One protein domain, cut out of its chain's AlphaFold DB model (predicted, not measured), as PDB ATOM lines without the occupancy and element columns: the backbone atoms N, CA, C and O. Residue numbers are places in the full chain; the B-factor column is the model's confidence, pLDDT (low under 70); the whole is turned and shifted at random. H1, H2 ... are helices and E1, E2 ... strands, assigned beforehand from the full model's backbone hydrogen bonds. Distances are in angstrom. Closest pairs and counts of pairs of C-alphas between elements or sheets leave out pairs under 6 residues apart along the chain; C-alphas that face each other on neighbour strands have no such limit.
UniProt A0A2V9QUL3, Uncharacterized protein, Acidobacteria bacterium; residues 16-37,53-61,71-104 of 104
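This is residues 16 to 37, 53 to 61 and 71 to 104 of the 104 residues of an uncharacterized protein of Acidobacteria bacterium (UniProt A0A2V9QUL3). One long straight helix, H2, makes most of the length; a short helix, H1, packs across its first turns, and a stretch without named elements, residues 16 to 37, lies along its side and folds back on itself in a loop. Strand E1 leads straight into H2. The printed part has 65 residues, with two named helices and one named strand in the order H1, E1, H2; the class is mostly helix, though under half of the residues are in named elements. The whole is only just loose, close to compact, with a radius of gyration of the C-alphas of 13.2 A and spans of 40 by 28 by 17 A.

Begin at residues 16 to 37, where you find residues 26 to 27 paired antiparallel with residues 35 to 36. Past the first cut, look at H1, residues 54 to 59, and H2, residues 81 to 102: they touch, with the C-alphas of Phe 54 and Ala 81 closest at 4.9 A. H2 touches H1 with residues 81 to 85 alone. They run opposite ways at a steep tilt of 64 degrees. E1, residues 78 to 80, pairs with no named strand, but its residues 78 to 79 pair antiparallel with residues 71 to 72. H1 and E1 are only just apart, their closest C-alphas 8.3 A from each other. E1 and H2 meet only through their link, which is tight. In H1 and H2 every O i to N i+4 pair is within hydrogen-bond range.

Find C-alpha 54 at (-22.096, 16.314, -9.213), where H1 begins; it runs 8.6 A to Gly 59. E1 runs 7.1 A from Glu 78 to Ser 80. From C-alpha 81 at (-20.884, 13.975, -13.380), H2 runs 32.3 A to C-alpha 102 at (-16.227, 45.369, -19.120).

The two C-alphas farthest apart are those of Asn 60 and Ile 104, at 41.7 A. Residues 38 to 52 are not printed, with 12.7 A across that cut between C-alphas 37 and 53; residues 62 to 70 are also not printed, with 13.7 A between C-alphas 61 and 71, and the link from H1 to E1 crosses this second cut. The mean pLDDT of the printed part is 85.7; look for values under 70 at residues 16 to 19 and 98 to 104.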
ATOM      1  N   VAL A  16     -19.650  38.447  -7.755       64.94
ATOM      2  CA  VAL A  16     -20.045  37.835  -9.017       64.94
ATOM      3  C   VAL A  16     -21.551  37.570  -8.964       64.94
ATOM      4  O   VAL A  16     -22.011  36.624  -8.328       64.94
ATOM      5  N   HIS A  17     -22.325  38.390  -9.682       63.44
ATOM      6  CA  HIS A  17     -23.793  38.305  -9.760       63.44
ATOM      7  C   HIS A  17     -24.527  38.487  -8.412       63.44
ATOM      8  O   HIS A  17     -25.494  37.777  -8.139       63.44
ATOM      9  N   GLY A  18     -24.105  39.450  -7.586       65.94
ATOM     10  CA  GLY A  18     -24.758  39.805  -6.318       65.94
ATOM     11  C   GLY A  18     -24.361  38.910  -5.145       65.94
ATOM     12  O   GLY A  18     -25.063  38.868  -4.134       65.94
ATOM     13  N   GLY A  19     -23.267  38.163  -5.287       68.44
ATOM     14  CA  GLY A  19     -22.765  37.243  -4.277       68.44
ATOM     15  C   GLY A  19     -21.250  37.107  -4.345       68.44
ATOM     16  O   GLY A  19     -20.645  37.166  -5.411       68.44
ATOM     17  N   THR A  20     -20.623  36.880  -3.195       73.56
ATOM     18  CA  THR A  20     -19.176  36.609  -3.084       73.56
ATOM     19  C   THR A  20     -18.836  35.131  -3.292       73.56
ATOM     20  O   THR A  20     -17.685  34.716  -3.154       73.56
ATOM     21  N   ASN A  21     -19.844  34.312  -3.605       79.19
ATOM     22  CA  ASN A  21     -19.716  32.896  -3.894       79.19
ATOM     23  C   ASN A  21     -20.547  32.515  -5.126       79.19
ATOM     24  O   ASN A  21     -21.570  33.120  -5.441       79.19
ATOM     25  N   ILE A  22     -20.086  31.481  -5.828       85.25
ATOM     26  CA  ILE A  22     -20.825  30.867  -6.929       85.25
ATOM     27  C   ILE A  22     -21.328  29.517  -6.414       85.25
ATOM     28  O   ILE A  22     -20.514  28.600  -6.240       85.25
ATOM     29  N   PRO A  23     -22.642  29.366  -6.151       91.00
ATOM     30  CA  PRO A  23     -23.219  28.075  -5.806       91.00
ATOM     31  C   PRO A  23     -22.830  27.034  -6.849       91.00
ATOM     32  O   PRO A  23     -22.840  27.303  -8.050       91.00
ATOM     33  N   THR A  24     -22.438  25.840  -6.418       94.06
ATOM     34  CA  THR A  24     -21.993  24.824  -7.375       94.06
ATOM     35  C   THR A  24     -23.169  24.031  -7.901       94.06
ATOM     36  O   THR A  24     -23.380  22.887  -7.526       94.06
ATOM     37  N   VAL A  25     -23.950  24.693  -8.742       95.88
ATOM     38  CA  VAL A  25     -25.192  24.162  -9.288       95.88
ATOM     39  C   VAL A  25     -25.256  24.440 -10.785       95.88
ATOM     40  O   VAL A  25     -24.728  25.455 -11.257       95.88
ATOM     41  N   VAL A  26     -25.899  23.541 -11.524       97.25
ATOM     42  CA  VAL A  26     -26.168  23.681 -12.960       97.25
ATOM     43  C   VAL A  26     -27.654  23.467 -13.208       97.25
ATOM     44  O   VAL A  26     -28.252  22.553 -12.642       97.25
ATOM     45  N   TYR A  27     -28.235  24.291 -14.077       97.31
ATOM     46  CA  TYR A  27     -29.602  24.130 -14.554       97.31
ATOM     47  C   TYR A  27     -29.623  24.012 -16.078       97.31
ATOM     48  O   TYR A  27     -29.182  24.917 -16.795       97.31
ATOM     49  N   TYR A  28     -30.159  22.896 -16.574       96.56
ATOM     50  CA  TYR A  28     -30.321  22.642 -18.002       96.56
ATOM     51  C   TYR A  28     -31.736  22.988 -18.449       96.56
ATOM     52  O   TYR A  28     -32.702  22.342 -18.056       96.56
ATOM     53  N   ARG A  29     -31.854  23.978 -19.336       92.75
ATOM     54  CA  ARG A  29     -33.119  24.330 -19.989       92.75
ATOM     55  C   ARG A  29     -33.176  23.718 -21.378       92.75
ATOM     56  O   ARG A  29     -32.172  23.651 -22.084       92.75
ATOM     57  N   GLN A  30     -34.373  23.338 -21.817       89.69
ATOM     58  CA  GLN A  30     -34.554  22.871 -23.188       89.69
ATOM     59  C   GLN A  30     -34.087  23.936 -24.189       89.69
ATOM     60  O   GLN A  30     -34.521  25.087 -24.125       89.69
ATOM     61  N   ARG A  31     -33.231  23.519 -25.132       85.19
ATOM     62  CA  ARG A  31     -32.747  24.324 -26.272       85.19
ATOM     63  C   ARG A  31     -32.021  25.624 -25.898       85.19
ATOM     64  O   ARG A  31     -31.963  26.532 -26.720       85.19
ATOM     65  N   ASN A  32     -31.486  25.725 -24.686       88.38
ATOM     66  CA  ASN A  32     -30.705  26.874 -24.239       88.38
ATOM     67  C   ASN A  32     -29.362  26.415 -23.672       88.38
ATOM     68  O   ASN A  32     -29.208  25.255 -23.288       88.38
ATOM     69  N   GLU A  33     -28.414  27.347 -23.594       91.44
ATOM     70  CA  GLU A  33     -27.173  27.131 -22.853       91.44
ATOM     71  C   GLU A  33     -27.474  26.864 -21.365       91.44
ATOM     72  O   GLU A  33     -28.432  27.431 -20.815       91.44
ATOM     73  N   PRO A  34     -26.685  26.001 -20.703       94.38
ATOM     74  CA  PRO A  34     -26.836  25.740 -19.282       94.38
ATOM     75  C   PRO A  34     -26.527  26.995 -18.462       94.38
ATOM     76  O   PRO A  34     -25.539  27.688 -18.703       94.38
ATOM     77  N   SER A  35     -27.359  27.250 -17.456       94.56
ATOM     78  CA  SER A  35     -27.119  28.302 -16.466       94.56
ATOM     79  C   SER A  35     -26.390  27.704 -15.260       94.56
ATOM     80  O   SER A  35     -26.570  26.524 -14.944       94.56
ATOM     81  N   VAL A  36     -25.567  28.502 -14.577       94.69
ATOM     82  CA  VAL A  36     -24.748  28.049 -13.437       94.69
ATOM     83  C   VAL A  36     -24.876  28.993 -12.243       94.69
ATOM     84  O   VAL A  36     -25.178  30.176 -12.401       94.69
ATOM     85  N   GLY A  37     -24.631  28.485 -11.036       91.81
ATOM     86  CA  GLY A  37     -24.594  29.306  -9.823       91.81
ATOM     87  C   GLY A  37     -25.906  30.015  -9.512       91.81
ATOM     88  O   GLY A  37     -26.980  29.426  -9.614       91.81
ATOM     89  N   ASP A  53     -24.950  18.096  -6.647       90.94
ATOM     90  CA  ASP A  53     -23.999  17.177  -5.984       90.94
ATOM     91  C   ASP A  53     -22.987  16.498  -6.921       90.94
ATOM     92  O   ASP A  53     -22.191  15.648  -6.511       90.94
ATOM     93  N   PHE A  54     -22.933  16.931  -8.180       93.06
ATOM     94  CA  PHE A  54     -22.096  16.314  -9.213       93.06
ATOM     95  C   PHE A  54     -20.591  16.299  -8.875       93.06
ATOM     96  O   PHE A  54     -19.859  15.466  -9.405       93.06
ATOM     97  N   LYS A  55     -20.104  17.173  -7.978       90.69
ATOM     98  CA  LYS A  55     -18.708  17.152  -7.492       90.69
ATOM     99  C   LYS A  55     -18.399  15.923  -6.638       90.69
ATOM    100  O   LYS A  55     -17.301  15.377  -6.730       90.69
ATOM    101  N   VAL A  56     -19.353  15.497  -5.811       91.25
ATOM    102  CA  VAL A  56     -19.218  14.290  -4.983       91.25
ATOM    103  C   VAL A  56     -19.234  13.065  -5.889       91.25
ATOM    104  O   VAL A  56     -18.371  12.196  -5.776       91.25
ATOM    105  N   ASP A  57     -20.158  13.034  -6.850       90.25
ATOM    106  CA  ASP A  57     -20.235  11.960  -7.839       90.25
ATOM    107  C   ASP A  57     -18.973  11.859  -8.702       90.25
ATOM    108  O   ASP A  57     -18.494  10.753  -8.958       90.25
ATOM    109  N   LEU A  58     -18.393  12.998  -9.099       89.56
ATOM    110  CA  LEU A  58     -17.124  13.037  -9.821       89.56
ATOM    111  C   LEU A  58     -15.985  12.443  -8.982       89.56
ATOM    112  O   LEU A  58     -15.209  11.635  -9.485       89.56
ATOM    113  N   GLY A  59     -15.904  12.803  -7.697       88.94
ATOM    114  CA  GLY A  59     -14.895  12.273  -6.775       88.94
ATOM    115  C   GLY A  59     -15.029  10.769  -6.508       88.94
ATOM    116  O   GLY A  59     -14.034  10.098  -6.245       88.94
ATOM    117  N   ASN A  60     -16.242  10.223  -6.625       88.38
ATOM    118  CA  ASN A  60     -16.513   8.794  -6.449       88.38
ATOM    119  C   ASN A  60     -16.214   7.952  -7.701       88.38
ATOM    120  O   ASN A  60     -16.273   6.718  -7.647       88.38
ATOM    121  N   GLN A  61     -15.901   8.580  -8.836       84.81
ATOM    122  CA  GLN A  61     -15.626   7.861 -10.072       84.81
ATOM    123  C   GLN A  61     -14.259   7.163 -10.003       84.81
ATOM    124  O   GLN A  61     -13.210   7.797  -9.908       84.81
ATOM    125  N   PHE A  71     -27.125  11.018 -14.777       93.44
ATOM    126  CA  PHE A  71     -28.120  11.745 -14.002       93.44
ATOM    127  C   PHE A  71     -29.119  12.368 -14.961       93.44
ATOM    128  O   PHE A  71     -28.719  12.930 -15.982       93.44
ATOM    129  N   TYR A  72     -30.401  12.269 -14.629       94.38
ATOM    130  CA  TYR A  72     -31.453  12.928 -15.386       94.38
ATOM    131  C   TYR A  72     -31.421  14.434 -15.108       94.38
ATOM    132  O   TYR A  72     -31.329  14.852 -13.953       94.38
ATOM    133  N   CYS A  73     -31.464  15.242 -16.161       94.75
ATOM    134  CA  CYS A  73     -31.484  16.699 -16.076       94.75
ATOM    135  C   CYS A  73     -32.866  17.243 -16.467       94.75
ATOM    136  O   CYS A  73     -33.615  16.602 -17.208       94.75
ATOM    137  N   ALA A  74     -33.175  18.472 -16.047       94.88
ATOM    138  CA  ALA A  74     -34.461  19.125 -16.321       94.88
ATOM    139  C   ALA A  74     -34.794  19.285 -17.823       94.88
ATOM    140  O   ALA A  74     -35.958  19.367 -18.215       94.88
ATOM    141  N   ASP A  75     -33.791  19.258 -18.706       95.06
ATOM    142  CA  ASP A  75     -33.986  19.281 -20.160       95.06
ATOM    143  C   ASP A  75     -34.346  17.913 -20.769       95.06
ATOM    144  O   ASP A  75     -34.477  17.810 -21.992       95.06
ATOM    145  N   LYS A  76     -34.566  16.895 -19.929       94.25
ATOM    146  CA  LYS A  76     -34.889  15.502 -20.275       94.25
ATOM    147  C   LYS A  76     -33.739  14.690 -20.866       94.25
ATOM    148  O   LYS A  76     -33.976  13.590 -21.364       94.25
ATOM    149  N   ASN A  77     -32.516  15.205 -20.805       94.88
ATOM    150  CA  ASN A  77     -31.325  14.468 -21.203       94.88
ATOM    151  C   ASN A  77     -30.596  13.923 -19.978       94.88
ATOM    152  O   ASN A  77     -30.630  14.505 -18.896       94.88
ATOM    153  N   GLU A  78     -29.891  12.813 -20.170       95.50
ATOM    154  CA  GLU A  78     -29.013  12.264 -19.148       95.50
ATOM    155  C   GLU A  78     -27.579  12.745 -19.345       95.50
ATOM    156  O   GLU A  78     -27.074  12.745 -20.471       95.50
ATOM    157  N   ARG A  79     -26.891  13.082 -18.256       95.50
ATOM    158  CA  ARG A  79     -25.483  13.512 -18.265       95.50
ATOM    159  C   ARG A  79     -24.700  12.851 -17.149       95.50
ATOM    160  O   ARG A  79     -25.242  12.563 -16.093       95.50
ATOM    161  N   SER A  80     -23.421  12.611 -17.373       94.88
ATOM    162  CA  SER A  80     -22.481  12.178 -16.345       94.88
ATOM    163  C   SER A  80     -22.039  13.331 -15.448       94.88
ATOM    164  O   SER A  80     -22.103  14.500 -15.829       94.88
ATOM    165  N   ALA A  81     -21.497  12.996 -14.276       94.25
ATOM    166  CA  ALA A  81     -20.884  13.975 -13.380       94.25
ATOM    167  C   ALA A  81     -19.772  14.785 -14.075       94.25
ATOM    168  O   ALA A  81     -19.644  15.987 -13.841       94.25
ATOM    169  N   GLY A  82     -19.003  14.157 -14.973       94.06
ATOM    170  CA  GLY A  82     -17.976  14.833 -15.768       94.06
ATOM    171  C   GLY A  82     -18.556  15.841 -16.765       94.06
ATOM    172  O   GLY A  82     -18.074  16.968 -16.837       94.06
ATOM    173  N   GLU A  83     -19.627  15.482 -17.479       95.50
ATOM    174  CA  GLU A  83     -20.329  16.390 -18.408       95.50
ATOM    175  C   GLU A  83     -20.947  17.596 -17.674       95.50
ATOM    176  O   GLU A  83     -20.843  18.736 -18.142       95.50
ATOM    177  N   ILE A  84     -21.539  17.364 -16.497       96.81
ATOM    178  CA  ILE A  84     -22.098  18.431 -15.656       96.81
ATOM    179  C   ILE A  84     -20.981  19.342 -15.135       96.81
ATOM    180  O   ILE A  84     -21.088  20.566 -15.215       96.81
ATOM    181  N   THR A  85     -19.865  18.761 -14.693       96.12
ATOM    182  CA  THR A  85     -18.684  19.515 -14.249       96.12
ATOM    183  C   THR A  85     -18.115  20.387 -15.365       96.12
ATOM    184  O   THR A  85     -17.833  21.564 -15.141       96.12
ATOM    185  N   ALA A  86     -17.973  19.840 -16.573       95.44
ATOM    186  CA  ALA A  86     -17.492  20.589 -17.729       95.44
ATOM    187  C   ALA A  86     -18.409  21.781 -18.043       95.44
ATOM    188  O   ALA A  86     -17.921  22.896 -18.220       95.44
ATOM    189  N   SER A  87     -19.729  21.563 -18.012       95.94
ATOM    190  CA  SER A  87     -20.729  22.623 -18.207       95.94
ATOM    191  C   SER A  87     -20.604  23.718 -17.141       95.94
ATOM    192  O   SER A  87     -20.596  24.904 -17.469       95.94
ATOM    193  N   PHE A  88     -20.444  23.331 -15.869       95.75
ATOM    194  CA  PHE A  88     -20.259  24.272 -14.766       95.75
ATOM    195  C   PHE A  88     -19.014  25.146 -14.962       95.75
ATOM    196  O   PHE A  88     -19.102  26.374 -14.925       95.75
ATOM    197  N   LEU A  89     -17.857  24.524 -15.213       94.75
ATOM    198  CA  LEU A  89     -16.594  25.239 -15.405       94.75
ATOM    199  C   LEU A  89     -16.647  26.163 -16.624       94.75
ATOM    200  O   LEU A  89     -16.201  27.306 -16.543       94.75
ATOM    201  N   GLN A  90     -17.232  25.700 -17.730       93.75
ATOM    202  CA  GLN A  90     -17.411  26.515 -18.927       93.75
ATOM    203  C   GLN A  90     -18.292  27.741 -18.651       93.75
ATOM    204  O   GLN A  90     -17.935  28.847 -19.068       93.75
ATOM    205  N   GLY A  91     -19.394  27.575 -17.914       91.19
ATOM    206  CA  GLY A  91     -20.262  28.678 -17.498       91.19
ATOM    207  C   GLY A  91     -19.534  29.694 -16.615       91.19
ATOM    208  O   GLY A  91     -19.553  30.892 -16.898       91.19
ATOM    209  N   VAL A  92     -18.802  29.223 -15.599       89.50
ATOM    210  CA  VAL A  92     -18.035  30.090 -14.687       89.50
ATOM    211  C   VAL A  92     -16.949  30.872 -15.430       89.50
ATOM    212  O   VAL A  92     -16.878  32.094 -15.306       89.50
ATOM    213  N   VAL A  93     -16.130  30.200 -16.243       89.50
ATOM    214  CA  VAL A  93     -15.052  30.849 -17.012       89.50
ATOM    215  C   VAL A  93     -15.616  31.856 -18.017       89.50
ATOM    216  O   VAL A  93     -15.042  32.935 -18.199       89.50
ATOM    217  N   SER A  94     -16.757  31.548 -18.638       86.94
ATOM    218  CA  SER A  94     -17.437  32.467 -19.557       86.94
ATOM    219  C   SER A  94     -17.912  33.736 -18.849       86.94
ATOM    220  O   SER A  94     -17.738  34.830 -19.390       86.94
ATOM    221  N   ASN A  95     -18.447  33.618 -17.632       78.81
ATOM    222  CA  ASN A  95     -18.883  34.769 -16.838       78.81
ATOM    223  C   ASN A  95     -17.701  35.646 -16.411       78.81
ATOM    224  O   ASN A  95     -17.734  36.858 -16.623       78.81
ATOM    225  N   VAL A  96     -16.607  35.045 -15.931       76.12
ATOM    226  CA  VAL A  96     -15.374  35.783 -15.596       76.12
ATOM    227  C   VAL A  96     -14.818  36.514 -16.823       76.12
ATOM    228  O   VAL A  96     -14.487  37.698 -16.752       76.12
ATOM    229  N   SER A  97     -14.781  35.847 -17.978       73.88
ATOM    230  CA  SER A  97     -14.288  36.438 -19.230       73.88
ATOM    231  C   SER A  97     -15.141  37.619 -19.707       73.88
ATOM    232  O   SER A  97     -14.625  38.533 -20.349       73.88
ATOM    233  N   ARG A  98     -16.446  37.626 -19.410       68.25
ATOM    234  CA  ARG A  98     -17.344  38.751 -19.718       68.25
ATOM    235  C   ARG A  98     -17.108  39.937 -18.786       68.25
ATOM    236  O   ARG A  98     -17.039  41.062 -19.281       68.25
ATOM    237  N   CYS A  99     -16.918  39.687 -17.489       57.28
ATOM    238  CA  CYS A  99     -16.569  40.723 -16.515       57.28
ATOM    239  C   CYS A  99     -15.216  41.370 -16.842       57.28
ATOM    240  O   CYS A  99     -15.108  42.592 -16.841       57.28
ATOM    241  N   SER A 100     -14.215  40.577 -17.244       56.81
ATOM    242  CA  SER A 100     -12.899  41.093 -17.653       56.81
ATOM    243  C   SER A 100     -12.934  41.967 -18.913       56.81
ATOM    244  O   SER A 100     -12.007  42.738 -19.127       56.81
ATOM    245  N   LYS A 101     -13.967  41.859 -19.762       53.38
ATOM    246  CA  LYS A 101     -14.127  42.707 -20.960       53.38
ATOM    247  C   LYS A 101     -14.865  44.021 -20.692       53.38
ATOM    248  O   LYS A 101     -14.847  44.889 -21.553       53.38
ATOM    249  N   HIS A 102     -15.526  44.149 -19.542       52.47
ATOM    250  CA  HIS A 102     -16.227  45.369 -19.120       52.47
ATOM    251  C   HIS A 102     -15.509  46.103 -17.976       52.47
ATOM    252  O   HIS A 102     -15.979  47.149 -17.539       52.47
ATOM    253  N   GLY A 103     -14.381  45.570 -17.500       49.78
ATOM    254  CA  GLY A 103     -13.524  46.189 -16.496       49.78
ATOM    255  C   GLY A 103     -12.121  46.436 -17.042       49.78
ATOM    256  O   GLY A 103     -11.303  45.518 -17.017       49.78
ATOM    257  N   ILE A 104     -11.920  47.671 -17.521       42.50
ATOM    258  CA  ILE A 104     -10.743  48.576 -17.563       42.50
ATOM    259  C   ILE A 104     -10.855  49.436 -18.826       42.50
ATOM    260  O   ILE A 104     -10.796  48.873 -19.942       42.50
TER     261      ILE A 104